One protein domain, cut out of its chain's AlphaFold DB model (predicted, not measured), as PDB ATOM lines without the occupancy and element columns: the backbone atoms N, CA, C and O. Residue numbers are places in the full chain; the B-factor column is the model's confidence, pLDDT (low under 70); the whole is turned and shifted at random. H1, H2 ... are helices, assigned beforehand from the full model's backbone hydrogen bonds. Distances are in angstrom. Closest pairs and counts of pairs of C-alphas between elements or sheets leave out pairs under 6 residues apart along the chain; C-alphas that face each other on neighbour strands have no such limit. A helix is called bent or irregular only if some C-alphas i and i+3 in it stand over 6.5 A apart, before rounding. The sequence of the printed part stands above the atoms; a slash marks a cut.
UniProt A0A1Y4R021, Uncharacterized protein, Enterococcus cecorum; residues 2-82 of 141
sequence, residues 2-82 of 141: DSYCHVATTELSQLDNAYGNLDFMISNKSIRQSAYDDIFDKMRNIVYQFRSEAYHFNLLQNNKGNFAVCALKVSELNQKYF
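This is residues 2 to 82 of the 141 residues of an uncharacterized protein of Enterococcus cecorum (UniProt A0A1Y4R021). A long bent helix, H3, makes the spine of a slim rod, with H2 folded back beside its first arm, H3a, and H4 folded back beside its second arm, H3b, on the other side of the spine. The short first helix, H1, packs slantwise on H3b, and residues 24 to 30, around the H2 to H3 turn, stick out at one end of the rod. The printed part has 81 residues with four named helices, H1, H2, H3 and H4 in that order, and no named strand; the class is all helix. It is loose, with a radius of gyration of the C-alphas of 16.4 A, and its C-alphas span 52 by 23 by 14 A.

H1 is residues 2 to 8, 9.8 A from first to last C-alpha, and begins with C-alpha 2 at (-3.832, 26.145, -16.243). H2 is residues 13 to 25, 18.5 A long. H3, residues 29 to 61, was assigned as one helix by its hydrogen bonds but is bent: C-alphas 38 and 41 are 6.9 A apart. Its arm H3a is residues 29 to 38, 14.0 A, beginning with C-alpha 29 at (-21.029, 61.215, -21.725); its arm H3b is residues 41 to 61, 29.9 A, with a kink of 37 degrees near residue 55. H4 is residues 67 to 81, 21.0 A, ending with C-alpha 81 at (-19.050, 32.508, -14.215).

H3 is the hub, touching three other helices, and its arms stand at a shallow tilt of 27 degrees. H1 touches H3b at a steep tilt of 45 degrees, opposite ways; their closest C-alphas, of Ala 8 and Arg 51, are 4.4 A apart. H2 and H3a form a helical hairpin, opposite ways at a shallow tilt of 21 degrees. They only just touch, with 3 pairs of C-alphas within 8 A, through residues 19 to 23 of H2 alone; the closest C-alphas, of Leu 22 and Arg 32, are 6.8 A apart. H2 and H3b are near each other. H3b and H4 form a second helical hairpin, opposite ways at a shallow tilt of 18 degrees. They touch through residues 53 to 60 of H3b and residues 67 to 73 of H4 alone, and their closest C-alphas, of His 56 and Cys 70, are 6.2 A apart. H4 is apart from H1, H2 and H3a. Every O i to N i+4 pair is within hydrogen-bond range in H1, H3a and H4, against 7 of 9 in H2 and 14 of 17 in H3b.

The two C-alphas farthest apart, of Ser 27 and Asn 63, are 52.4 A apart. The printed part has no cut, and its three links are tight. The mean pLDDT of the printed part is 91.1, and no printed residue is under 70.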
ATOM      1  N   ASP A   2      -4.644  25.384 -15.280       79.62
ATOM      2  CA  ASP A   2      -3.832  26.145 -16.243       79.62
ATOM      3  C   ASP A   2      -4.625  27.192 -17.036       79.62
ATOM      4  O   ASP A   2      -4.150  28.310 -17.199       79.62
ATOM      5  N   SER A   3      -5.873  26.899 -17.422       81.25
ATOM      6  CA  SER A   3      -6.764  27.880 -18.061       81.25
ATOM      7  C   SER A   3      -7.004  29.129 -17.197       81.25
ATOM      8  O   SER A   3      -7.061  30.231 -17.725       81.25
ATOM      9  N   TYR A   4      -7.090  28.985 -15.870       80.38
ATOM     10  CA  TYR A   4      -7.284  30.110 -14.945       80.38
ATOM     11  C   TYR A   4      -6.006  30.942 -14.807       80.38
ATOM     12  O   TYR A   4      -6.063  32.171 -14.826       80.38
ATOM     13  N   CYS A   5      -4.845  30.281 -14.728       83.00
ATOM     14  CA  CYS A   5      -3.552  30.965 -14.754       83.00
ATOM     15  C   CYS A   5      -3.337  31.698 -16.084       83.00
ATOM     16  O   CYS A   5      -2.831  32.816 -16.088       83.00
ATOM     17  N   HIS A   6      -3.774  31.116 -17.203       87.31
ATOM     18  CA  HIS A   6      -3.698  31.756 -18.512       87.31
ATOM     19  C   HIS A   6      -4.515  33.052 -18.558       87.31
ATOM     20  O   HIS A   6      -3.975  34.101 -18.903       87.31
ATOM     21  N   VAL A   7      -5.773  33.026 -18.106       84.94
ATOM     22  CA  VAL A   7      -6.616  34.233 -18.054       84.94
ATOM     23  C   VAL A   7      -6.033  35.307 -17.125       84.94
ATOM     24  O   VAL A   7      -6.142  36.498 -17.409       84.94
ATOM     25  N   ALA A   8      -5.360  34.921 -16.038       87.88
ATOM     26  CA  ALA A   8      -4.686  35.877 -15.159       87.88
ATOM     27  C   ALA A   8      -3.553  36.652 -15.863       87.88
ATOM     28  O   ALA A   8      -3.291  37.809 -15.522       87.88
ATOM     29  N   THR A   9      -2.907  36.044 -16.862       89.31
ATOM     30  CA  THR A   9      -1.857  36.694 -17.665       89.31
ATOM     31  C   THR A   9      -2.390  37.594 -18.779       89.31
ATOM     32  O   THR A   9      -1.599  38.251 -19.448       89.31
ATOM     33  N   THR A  10      -3.710  37.673 -18.973       91.25
ATOM     34  CA  THR A  10      -4.306  38.544 -19.991       91.25
ATOM     35  C   THR A  10      -3.934  39.999 -19.733       91.25
ATOM     36  O   THR A  10      -4.200  40.538 -18.656       91.25
ATOM     37  N   GLU A  11      -3.328  40.645 -20.726       92.94
ATOM     38  CA  GLU A  11      -2.995  42.068 -20.692       92.94
ATOM     39  C   GLU A  11      -4.242  42.929 -20.913       92.94
ATOM     40  O   GLU A  11      -5.032  42.684 -21.823       92.94
ATOM     41  N   LEU A  12      -4.409  43.972 -20.095       94.12
ATOM     42  CA  LEU A  12      -5.558  44.885 -20.176       94.12
ATOM     43  C   LEU A  12      -5.294  46.118 -21.050       94.12
ATOM     44  O   LEU A  12      -6.224  46.852 -21.359       94.12
ATOM     45  N   SER A  13      -4.057  46.320 -21.508       93.50
ATOM     46  CA  SER A  13      -3.645  47.517 -22.255       93.50
ATOM     47  C   SER A  13      -4.485  47.775 -23.510       93.50
ATOM     48  O   SER A  13      -4.811  48.920 -23.813       93.50
ATOM     49  N   GLN A  14      -4.881  46.725 -24.234       93.19
ATOM     50  CA  GLN A  14      -5.755  46.859 -25.403       93.19
ATOM     51  C   GLN A  14      -7.163  47.328 -25.019       93.19
ATOM     52  O   GLN A  14      -7.728  48.174 -25.709       93.19
ATOM     53  N   LEU A  15      -7.705  46.817 -23.910       93.19
ATOM     54  CA  LEU A  15      -9.006  47.220 -23.384       93.19
ATOM     55  C   LEU A  15      -8.968  48.672 -22.879       93.19
ATOM     56  O   LEU A  15      -9.853  49.458 -23.215       93.19
ATOM     57  N   ASP A  16      -7.919  49.036 -22.136       93.69
ATOM     58  CA  ASP A  16      -7.686  50.395 -21.630       93.69
ATOM     59  C   ASP A  16      -7.602  51.404 -22.782       93.69
ATOM     60  O   ASP A  16      -8.294  52.425 -22.782       93.69
ATOM     61  N   ASN A  17      -6.818  51.082 -23.815       93.94
ATOM     62  CA  ASN A  17      -6.694  51.912 -25.011       93.94
ATOM     63  C   ASN A  17      -8.022  52.021 -25.773       93.94
ATOM     64  O   ASN A  17      -8.396  53.111 -26.208       93.94
ATOM     65  N   ALA A  18      -8.752  50.914 -25.934       92.44
ATOM     66  CA  ALA A  18     -10.038  50.910 -26.625       92.44
ATOM     67  C   ALA A  18     -11.067  51.803 -25.918       92.44
ATOM     68  O   ALA A  18     -11.734  52.598 -26.581       92.44
ATOM     69  N   TYR A  19     -11.162  51.725 -24.586       92.56
ATOM     70  CA  TYR A  19     -12.049  52.594 -23.814       92.56
ATOM     71  C   TYR A  19     -11.590  54.060 -23.852       92.56
ATOM     72  O   TYR A  19     -12.412  54.946 -24.080       92.56
ATOM     73  N   GLY A  20     -10.286  54.328 -23.726       91.06
ATOM     74  CA  GLY A  20      -9.732  55.680 -23.865       91.06
ATOM     75  C   GLY A  20     -10.074  56.327 -25.213       91.06
ATOM     76  O   GLY A  20     -10.462  57.494 -25.267       91.06
ATOM     77  N   ASN A  21     -10.048  55.548 -26.297       92.50
ATOM     78  CA  ASN A  21     -10.431  56.017 -27.630       92.50
ATOM     79  C   ASN A  21     -11.915  56.411 -27.743       92.50
ATOM     80  O   ASN A  21     -12.268  57.226 -28.601       92.50
ATOM     81  N   LEU A  22     -12.801  55.892 -26.881       89.94
ATOM     82  CA  LEU A  22     -14.213  56.287 -26.881       89.94
ATOM     83  C   LEU A  22     -14.409  57.757 -26.508       89.94
ATOM     84  O   LEU A  22     -15.356  58.369 -26.999       89.94
ATOM     85  N   ASP A  23     -13.537  58.332 -25.675       80.94
ATOM     86  CA  ASP A  23     -13.628  59.745 -25.285       80.94
ATOM     87  C   ASP A  23     -13.420  60.678 -26.488       80.94
ATOM     88  O   ASP A  23     -14.096  61.701 -26.604       80.94
ATOM     89  N   PHE A  24     -12.588  60.259 -27.447       82.06
ATOM     90  CA  PHE A  24     -12.378  60.968 -28.709       82.06
ATOM     91  C   PHE A  24     -13.521  60.764 -29.711       82.06
ATOM     92  O   PHE A  24     -13.899  61.698 -30.414       82.06
ATOM     93  N   MET A  25     -14.073  59.550 -29.799       85.62
ATOM     94  CA  MET A  25     -15.064  59.204 -30.830       85.62
ATOM     95  C   MET A  25     -16.504  59.565 -30.452       85.62
ATOM     96  O   MET A  25     -17.336  59.790 -31.330       85.62
ATOM     97  N   ILE A  26     -16.834  59.599 -29.158       86.81
ATOM     98  CA  ILE A  26     -18.215  59.718 -28.682       86.81
ATOM     99  C   ILE A  26     -18.307  60.857 -27.675       86.81
ATOM    100  O   ILE A  26     -18.100  60.652 -26.486       86.81
ATOM    101  N   SER A  27     -18.741  62.050 -28.092       85.56
ATOM    102  CA  SER A  27     -18.924  63.185 -27.167       85.56
ATOM    103  C   SER A  27     -20.027  62.961 -26.119       85.56
ATOM    104  O   SER A  27     -20.029  63.613 -25.074       85.56
ATOM    105  N   ASN A  28     -20.945  62.012 -26.340       90.06
ATOM    106  CA  ASN A  28     -22.037  61.714 -25.411       90.06
ATOM    107  C   ASN A  28     -21.542  60.990 -24.143       90.06
ATOM    108  O   ASN A  28     -21.272  59.790 -24.160       90.06
ATOM    109  N   LYS A  29     -21.506  61.720 -23.021       90.56
ATOM    110  CA  LYS A  29     -21.029  61.215 -21.725       90.56
ATOM    111  C   LYS A  29     -21.849  60.039 -21.184       90.56
ATOM    112  O   LYS A  29     -21.273  59.132 -20.600       90.56
ATOM    113  N   SER A  30     -23.167  60.027 -21.384       90.75
ATOM    114  CA  SER A  30     -24.026  58.937 -20.894       90.75
ATOM    115  C   SER A  30     -23.741  57.621 -21.621       90.75
ATOM    116  O   SER A  30     -23.695  56.566 -20.991       90.75
ATOM    117  N   ILE A  31     -23.481  57.681 -22.932       90.38
ATOM    118  CA  ILE A  31     -23.085  56.504 -23.715       90.38
ATOM    119  C   ILE A  31     -21.721  55.983 -23.248       90.38
ATOM    120  O   ILE A  31     -21.578  54.778 -23.050       90.38
ATOM    121  N   ARG A  32     -20.749  56.878 -23.014       92.38
ATOM    122  CA  ARG A  32     -19.427  56.492 -22.491       92.38
ATOM    123  C   ARG A  32     -19.505  55.882 -21.092       92.38
ATOM    124  O   ARG A  32     -18.897  54.848 -20.862       92.38
ATOM    125  N   GLN A  33     -20.302  56.467 -20.198       92.50
ATOM    126  CA  GLN A  33     -20.487  55.955 -18.839       92.50
ATOM    127  C   GLN A  33     -21.103  54.548 -18.839       92.50
ATOM    128  O   GLN A  33     -20.585  53.661 -18.180       92.50
ATOM    129  N   SER A  34     -22.136  54.308 -19.655       92.12
ATOM    130  CA  SER A  34     -22.708  52.958 -19.812       92.12
ATOM    131  C   SER A  34     -21.675  51.970 -20.368       92.12
ATOM    132  O   SER A  34     -21.586  50.851 -19.886       92.12
ATOM    133  N   ALA A  35     -20.826  52.380 -21.319       94.00
ATOM    134  CA  ALA A  35     -19.730  51.527 -21.788       94.00
ATOM    135  C   ALA A  35     -18.681  51.243 -20.699       94.00
ATOM    136  O   ALA A  35     -18.098  50.161 -20.677       94.00
ATOM    137  N   TYR A  36     -18.442  52.189 -19.792       94.88
ATOM    138  CA  TYR A  36     -17.568  51.968 -18.646       94.88
ATOM    139  C   TYR A  36     -18.158  50.915 -17.706       94.88
ATOM    140  O   TYR A  36     -17.555  49.864 -17.503       94.88
ATOM    141  N   ASP A  37     -19.353  51.191 -17.182       94.25
ATOM    142  CA  ASP A  37     -19.977  50.409 -16.113       94.25
ATOM    143  C   ASP A  37     -20.373  49.004 -16.594       94.25
ATOM    144  O   ASP A  37     -20.149  48.007 -15.905       94.25
ATOM    145  N   ASP A  38     -20.941  48.907 -17.798       94.50
ATOM    146  CA  ASP A  38     -21.573  47.675 -18.276       94.50
ATOM    147  C   ASP A  38     -20.609  46.738 -19.020       94.50
ATOM    148  O   ASP A  38     -20.954  45.573 -19.243       94.50
ATOM    149  N   ILE A  39     -19.440  47.235 -19.448       95.06
ATOM    150  CA  ILE A  39     -18.521  46.523 -20.354       95.06
ATOM    151  C   ILE A  39     -17.083  46.581 -19.828       95.06
ATOM    152  O   ILE A  39     -16.513  45.545 -19.479       95.06
ATOM    153  N   PHE A  40     -16.486  47.775 -19.777       95.06
ATOM    154  CA  PHE A  40     -15.065  47.946 -19.464       95.06
ATOM    155  C   PHE A  40     -14.725  47.485 -18.040       95.06
ATOM    156  O   PHE A  40     -13.855  46.632 -17.859       95.06
ATOM    157  N   ASP A  41     -15.437  48.008 -17.040       95.19
ATOM    158  CA  ASP A  41     -15.185  47.696 -15.633       95.19
ATOM    159  C   ASP A  41     -15.490  46.224 -15.337       95.19
ATOM    160  O   ASP A  41     -14.693  45.542 -14.692       95.19
ATOM    161  N   LYS A  42     -16.574  45.682 -15.918       94.38
ATOM    162  CA  LYS A  42     -16.887  44.246 -15.843       94.38
ATOM    163  C   LYS A  42     -15.727  43.392 -16.355       94.38
ATOM    164  O   LYS A  42     -15.219  42.572 -15.596       94.38
ATOM    165  N   MET A  43     -15.261  43.593 -17.591       93.88
ATOM    166  CA  MET A  43     -14.152  42.805 -18.155       93.88
ATOM    167  C   MET A  43     -12.867  42.917 -17.327       93.88
ATOM    168  O   MET A  43     -12.179  41.922 -17.085       93.88
ATOM    169  N   ARG A  44     -12.557  44.120 -16.847       94.94
ATOM    170  CA  ARG A  44     -11.384  44.374 -16.011       94.94
ATOM    171  C   ARG A  44     -11.462  43.644 -14.667       94.94
ATOM    172  O   ARG A  44     -10.496  42.991 -14.266       94.94
ATOM    173  N   ASN A  45     -12.620  43.682 -14.012       94.19
ATOM    174  CA  ASN A  45     -12.861  42.988 -12.747       94.19
ATOM    175  C   ASN A  45     -12.749  41.464 -12.884       94.19
ATOM    176  O   ASN A  45     -12.261  40.804 -11.967       94.19
ATOM    177  N   ILE A  46     -13.135  40.909 -14.036       92.56
ATOM    178  CA  ILE A  46     -12.968  39.482 -14.337       92.56
ATOM    179  C   ILE A  46     -11.485  39.102 -14.312       92.56
ATOM    180  O   ILE A  46     -11.078  38.212 -13.563       92.56
ATOM    181  N   VAL A  47     -10.653  39.820 -15.073       93.06
ATOM    182  CA  VAL A  47      -9.203  39.568 -15.123       93.06
ATOM    183  C   VAL A  47      -8.563  39.750 -13.746       93.06
ATOM    184  O   VAL A  47      -7.744  38.930 -13.335       93.06
ATOM    185  N   TYR A  48      -8.955  40.782 -12.993       94.06
ATOM    186  CA  TYR A  48      -8.451  40.993 -11.635       94.06
ATOM    187  C   TYR A  48      -8.816  39.873 -10.669       94.06
ATOM    188  O   TYR A  48      -7.956  39.459  -9.893       94.06
ATOM    189  N   GLN A  49     -10.031  39.333 -10.754       92.88
ATOM    190  CA  GLN A  49     -10.411  38.182  -9.946       92.88
ATOM    191  C   GLN A  49      -9.554  36.952 -10.278       92.88
ATOM    192  O   GLN A  49      -9.072  36.270  -9.375       92.88
ATOM    193  N   PHE A  50      -9.306  36.668 -11.559       91.75
ATOM    194  CA  PHE A  50      -8.427  35.553 -11.920       91.75
ATOM    195  C   PHE A  50      -6.984  35.790 -11.467       91.75
ATOM    196  O   PHE A  50      -6.350  34.864 -10.968       91.75
ATOM    197  N   ARG A  51      -6.477  37.025 -11.554       93.31
ATOM    198  CA  ARG A  51      -5.147  37.391 -11.040       93.31
ATOM    199  C   ARG A  51      -5.018  37.191  -9.535       93.31
ATOM    200  O   ARG A  51      -4.001  36.657  -9.100       93.31
ATOM    201  N   SER A  52      -6.022  37.586  -8.750       91.62
ATOM    202  CA  SER A  52      -5.981  37.399  -7.295       91.62
ATOM    203  C   SER A  52      -5.971  35.921  -6.912       91.62
ATOM    204  O   SER A  52      -5.243  35.529  -6.005       91.62
ATOM    205  N   GLU A  53      -6.725  35.088  -7.632       92.25
ATOM    206  CA  GLU A  53      -6.830  33.655  -7.332       92.25
ATOM    207  C   GLU A  53      -5.666  32.827  -7.913       92.25
ATOM    208  O   GLU A  53      -5.286  31.798  -7.345       92.25
ATOM    209  N   ALA A  54      -5.026  33.292  -8.993       91.31
ATOM    210  CA  ALA A  54      -3.894  32.616  -9.635       91.31
ATOM    211  C   ALA A  54      -2.700  32.391  -8.701       91.31
ATOM    212  O   ALA A  54      -1.949  31.434  -8.889       91.31
ATOM    213  N   TYR A  55      -2.546  33.211  -7.659       90.19
ATOM    214  CA  TYR A  55      -1.550  32.988  -6.610       90.19
ATOM    215  C   TYR A  55      -1.643  31.573  -6.014       90.19
ATOM    216  O   TYR A  55      -0.633  30.873  -5.916       90.19
ATOM    217  N   HIS A  56      -2.853  31.118  -5.674       90.88
ATOM    218  CA  HIS A  56      -3.067  29.797  -5.082       90.88
ATOM    219  C   HIS A  56      -2.736  28.671  -6.065       90.88
ATOM    220  O   HIS A  56      -2.076  27.697  -5.692       90.88
ATOM    221  N   PHE A  57      -3.124  28.833  -7.330       91.50
ATOM    222  CA  PHE A  57      -2.844  27.855  -8.380       91.50
ATOM    223  C   PHE A  57      -1.344  27.751  -8.680       91.50
ATOM    224  O   PHE A  57      -0.813  26.645  -8.774       91.50
ATOM    225  N   ASN A  58      -0.638  28.883  -8.729       90.94
ATOM    226  CA  ASN A  58       0.811  28.918  -8.923       90.94
ATOM    227  C   ASN A  58       1.557  28.257  -7.758       90.94
ATOM    228  O   ASN A  58       2.528  27.532  -7.976       90.94
ATOM    229  N   LEU A  59       1.114  28.455  -6.510       91.69
ATOM    230  CA  LEU A  59       1.688  27.736  -5.369       91.69
ATOM    231  C   LEU A  59       1.502  26.222  -5.504       91.69
ATOM    232  O   LEU A  59       2.439  25.471  -5.226       91.69
ATOM    233  N   LEU A  60       0.318  25.775  -5.934       91.06
ATOM    234  CA  LEU A  60       0.030  24.354  -6.118       91.06
ATOM    235  C   LEU A  60       0.910  23.736  -7.215       91.06
ATOM    236  O   LEU A  60       1.510  22.694  -6.972       91.06
ATOM    237  N   GLN A  61       1.064  24.406  -8.365       88.69
ATOM    238  CA  GLN A  61       1.967  23.969  -9.443       88.69
ATOM    239  C   GLN A  61       3.428  23.843  -8.973       88.69
ATOM    240  O   GLN A  61       4.149  22.952  -9.412       88.69
ATOM    241  N   ASN A  62       3.856  24.693  -8.037       91.50
ATOM    242  CA  ASN A  62       5.199  24.663  -7.454       91.50
ATOM    243  C   ASN A  62       5.339  23.707  -6.250       91.50
ATOM    244  O   ASN A  62       6.320  23.807  -5.513       91.50
ATOM    245  N   ASN A  63       4.375  22.805  -6.017       90.44
ATOM    246  CA  ASN A  63       4.332  21.869  -4.880       90.44
ATOM    247  C   ASN A  63       4.381  22.544  -3.492       90.44
ATOM    248  O   ASN A  63       4.801  21.938  -2.507       90.44
ATOM    249  N   LYS A  64       3.954  23.809  -3.402       92.75
ATOM    250  CA  LYS A  64       3.899  24.612  -2.162       92.75
ATOM    251  C   LYS A  64       2.472  25.018  -1.777       92.75
ATOM    252  O   LYS A  64       2.277  25.737  -0.802       92.75
ATOM    253  N   GLY A  65       1.485  24.622  -2.576       89.88
ATOM    254  CA  GLY A  65       0.087  25.011  -2.423       89.88
ATOM    255  C   GLY A  65      -0.768  23.952  -1.740       89.88
ATOM    256  O   GLY A  65      -0.362  22.809  -1.550       89.88
ATOM    257  N   ASN A  66      -1.996  24.345  -1.403       93.38
ATOM    258  CA  ASN A  66      -3.001  23.466  -0.819       93.38
ATOM    259  C   ASN A  66      -4.065  23.120  -1.872       93.38
ATOM    260  O   ASN A  66      -4.749  24.007  -2.391       93.38
ATOM    261  N   PHE A  67      -4.212  21.826  -2.168       92.75
ATOM    262  CA  PHE A  67      -5.173  21.338  -3.156       92.75
ATOM    263  C   PHE A  67      -6.622  21.676  -2.789       92.75
ATOM    264  O   PHE A  67      -7.369  22.135  -3.649       92.75
ATOM    265  N   ALA A  68      -7.013  21.508  -1.522       94.00
ATOM    266  CA  ALA A  68      -8.377  21.777  -1.071       94.00
ATOM    267  C   ALA A  68      -8.749  23.257  -1.242       94.00
ATOM    268  O   ALA A  68      -9.847  23.567  -1.696       94.00
ATOM    269  N   VAL A  69      -7.805  24.167  -0.969       93.44
ATOM    270  CA  VAL A  69      -7.987  25.607  -1.226       93.44
ATOM    271  C   VAL A  69      -8.204  25.859  -2.717       93.44
ATOM    272  O   VAL A  69      -9.151  26.540  -3.091       93.44
ATOM    273  N   CYS A  70      -7.382  25.269  -3.585       92.69
ATOM    274  CA  CYS A  70      -7.523  25.459  -5.028       92.69
ATOM    275  C   CYS A  70      -8.836  24.873  -5.573       92.69
ATOM    276  O   CYS A  70      -9.467  25.490  -6.426       92.69
ATOM    277  N   ALA A  71      -9.267  23.710  -5.078       92.81
ATOM    278  CA  ALA A  71     -10.538  23.097  -5.452       92.81
ATOM    279  C   ALA A  71     -11.732  23.980  -5.054       92.81
ATOM    280  O   ALA A  71     -12.632  24.194  -5.866       92.81
ATOM    281  N   LEU A  72     -11.698  24.553  -3.845       94.56
ATOM    282  CA  LEU A  72     -12.706  25.509  -3.388       94.56
ATOM    283  C   LEU A  72     -12.751  26.742  -4.302       94.56
ATOM    284  O   LEU A  72     -13.818  27.094  -4.794       94.56
ATOM    285  N   LYS A  73     -11.591  27.335  -4.613       93.44
ATOM    286  CA  LYS A  73     -11.499  28.499  -5.509       93.44
ATOM    287  C   LYS A  73     -12.022  28.225  -6.912       93.44
ATOM    288  O   LYS A  73     -12.741  29.048  -7.472       93.44
ATOM    289  N   VAL A  74     -11.715  27.058  -7.476       91.56
ATOM    290  CA  VAL A  74     -12.272  26.642  -8.771       91.56
ATOM    291  C   VAL A  74     -13.794  26.512  -8.694       91.56
ATOM    292  O   VAL A  74     -14.481  26.981  -9.598       91.56
ATOM    293  N   SER A  75     -14.332  25.931  -7.618       92.25
ATOM    294  CA  SER A  75     -15.782  25.815  -7.426       92.25
ATOM    295  C   SER A  75     -16.462  27.185  -7.328       92.25
ATOM    296  O   SER A  75     -17.464  27.411  -8.004       92.25
ATOM    297  N   GLU A  76     -15.907  28.108  -6.538       93.06
ATOM    298  CA  GLU A  76     -16.413  29.481  -6.386       93.06
ATOM    299  C   GLU A  76     -16.428  30.230  -7.726       93.06
ATOM    300  O   GLU A  76     -17.423  30.858  -8.090       93.06
ATOM    301  N   LEU A  77     -15.338  30.138  -8.494       91.44
ATOM    302  CA  LEU A  77     -15.256  30.746  -9.821       91.44
ATOM    303  C   LEU A  77     -16.273  30.115 -10.776       91.44
ATOM    304  O   LEU A  77     -16.973  30.836 -11.481       91.44
ATOM    305  N   ASN A  78     -16.413  28.790 -10.773       90.50
ATOM    306  CA  ASN A  78     -17.359  28.118 -11.659       90.50
ATOM    307  C   ASN A  78     -18.807  28.524 -11.381       90.50
ATOM    308  O   ASN A  78     -19.529  28.847 -12.316       90.50
ATOM    309  N   GLN A  79     -19.205  28.586 -10.109       91.06
ATOM    310  CA  GLN A  79     -20.541  29.043  -9.716       91.06
ATOM    311  C   GLN A  79     -20.801  30.507 -10.088       91.06
ATOM    312  O   GLN A  79     -21.941  30.889 -10.331       91.06
ATOM    313  N   LYS A  80     -19.756  31.339 -10.122       91.69
ATOM    314  CA  LYS A  80     -19.881  32.753 -10.484       91.69
ATOM    315  C   LYS A  80     -19.996  32.967 -11.993       91.69
ATOM    316  O   LYS A  80     -20.764  33.819 -12.430       91.69
ATOM    317  N   TYR A  81     -19.187  32.260 -12.777       91.12
ATOM    318  CA  TYR A  81     -19.050  32.508 -14.215       91.12
ATOM    319  C   TYR A  81     -20.005  31.687 -15.075       91.12
ATOM    320  O   TYR A  81     -20.303  32.097 -16.199       91.12
ATOM    321  N   PHE A  82     -20.493  30.563 -14.553       91.75
ATOM    322  CA  PHE A  82     -21.324  29.634 -15.297       91.75
ATOM    323  C   PHE A  82     -22.667  29.403 -14.616       91.75
ATOM    324  O   PHE A  82     -22.762  29.338 -13.393       91.75
TER     325      PHE A  82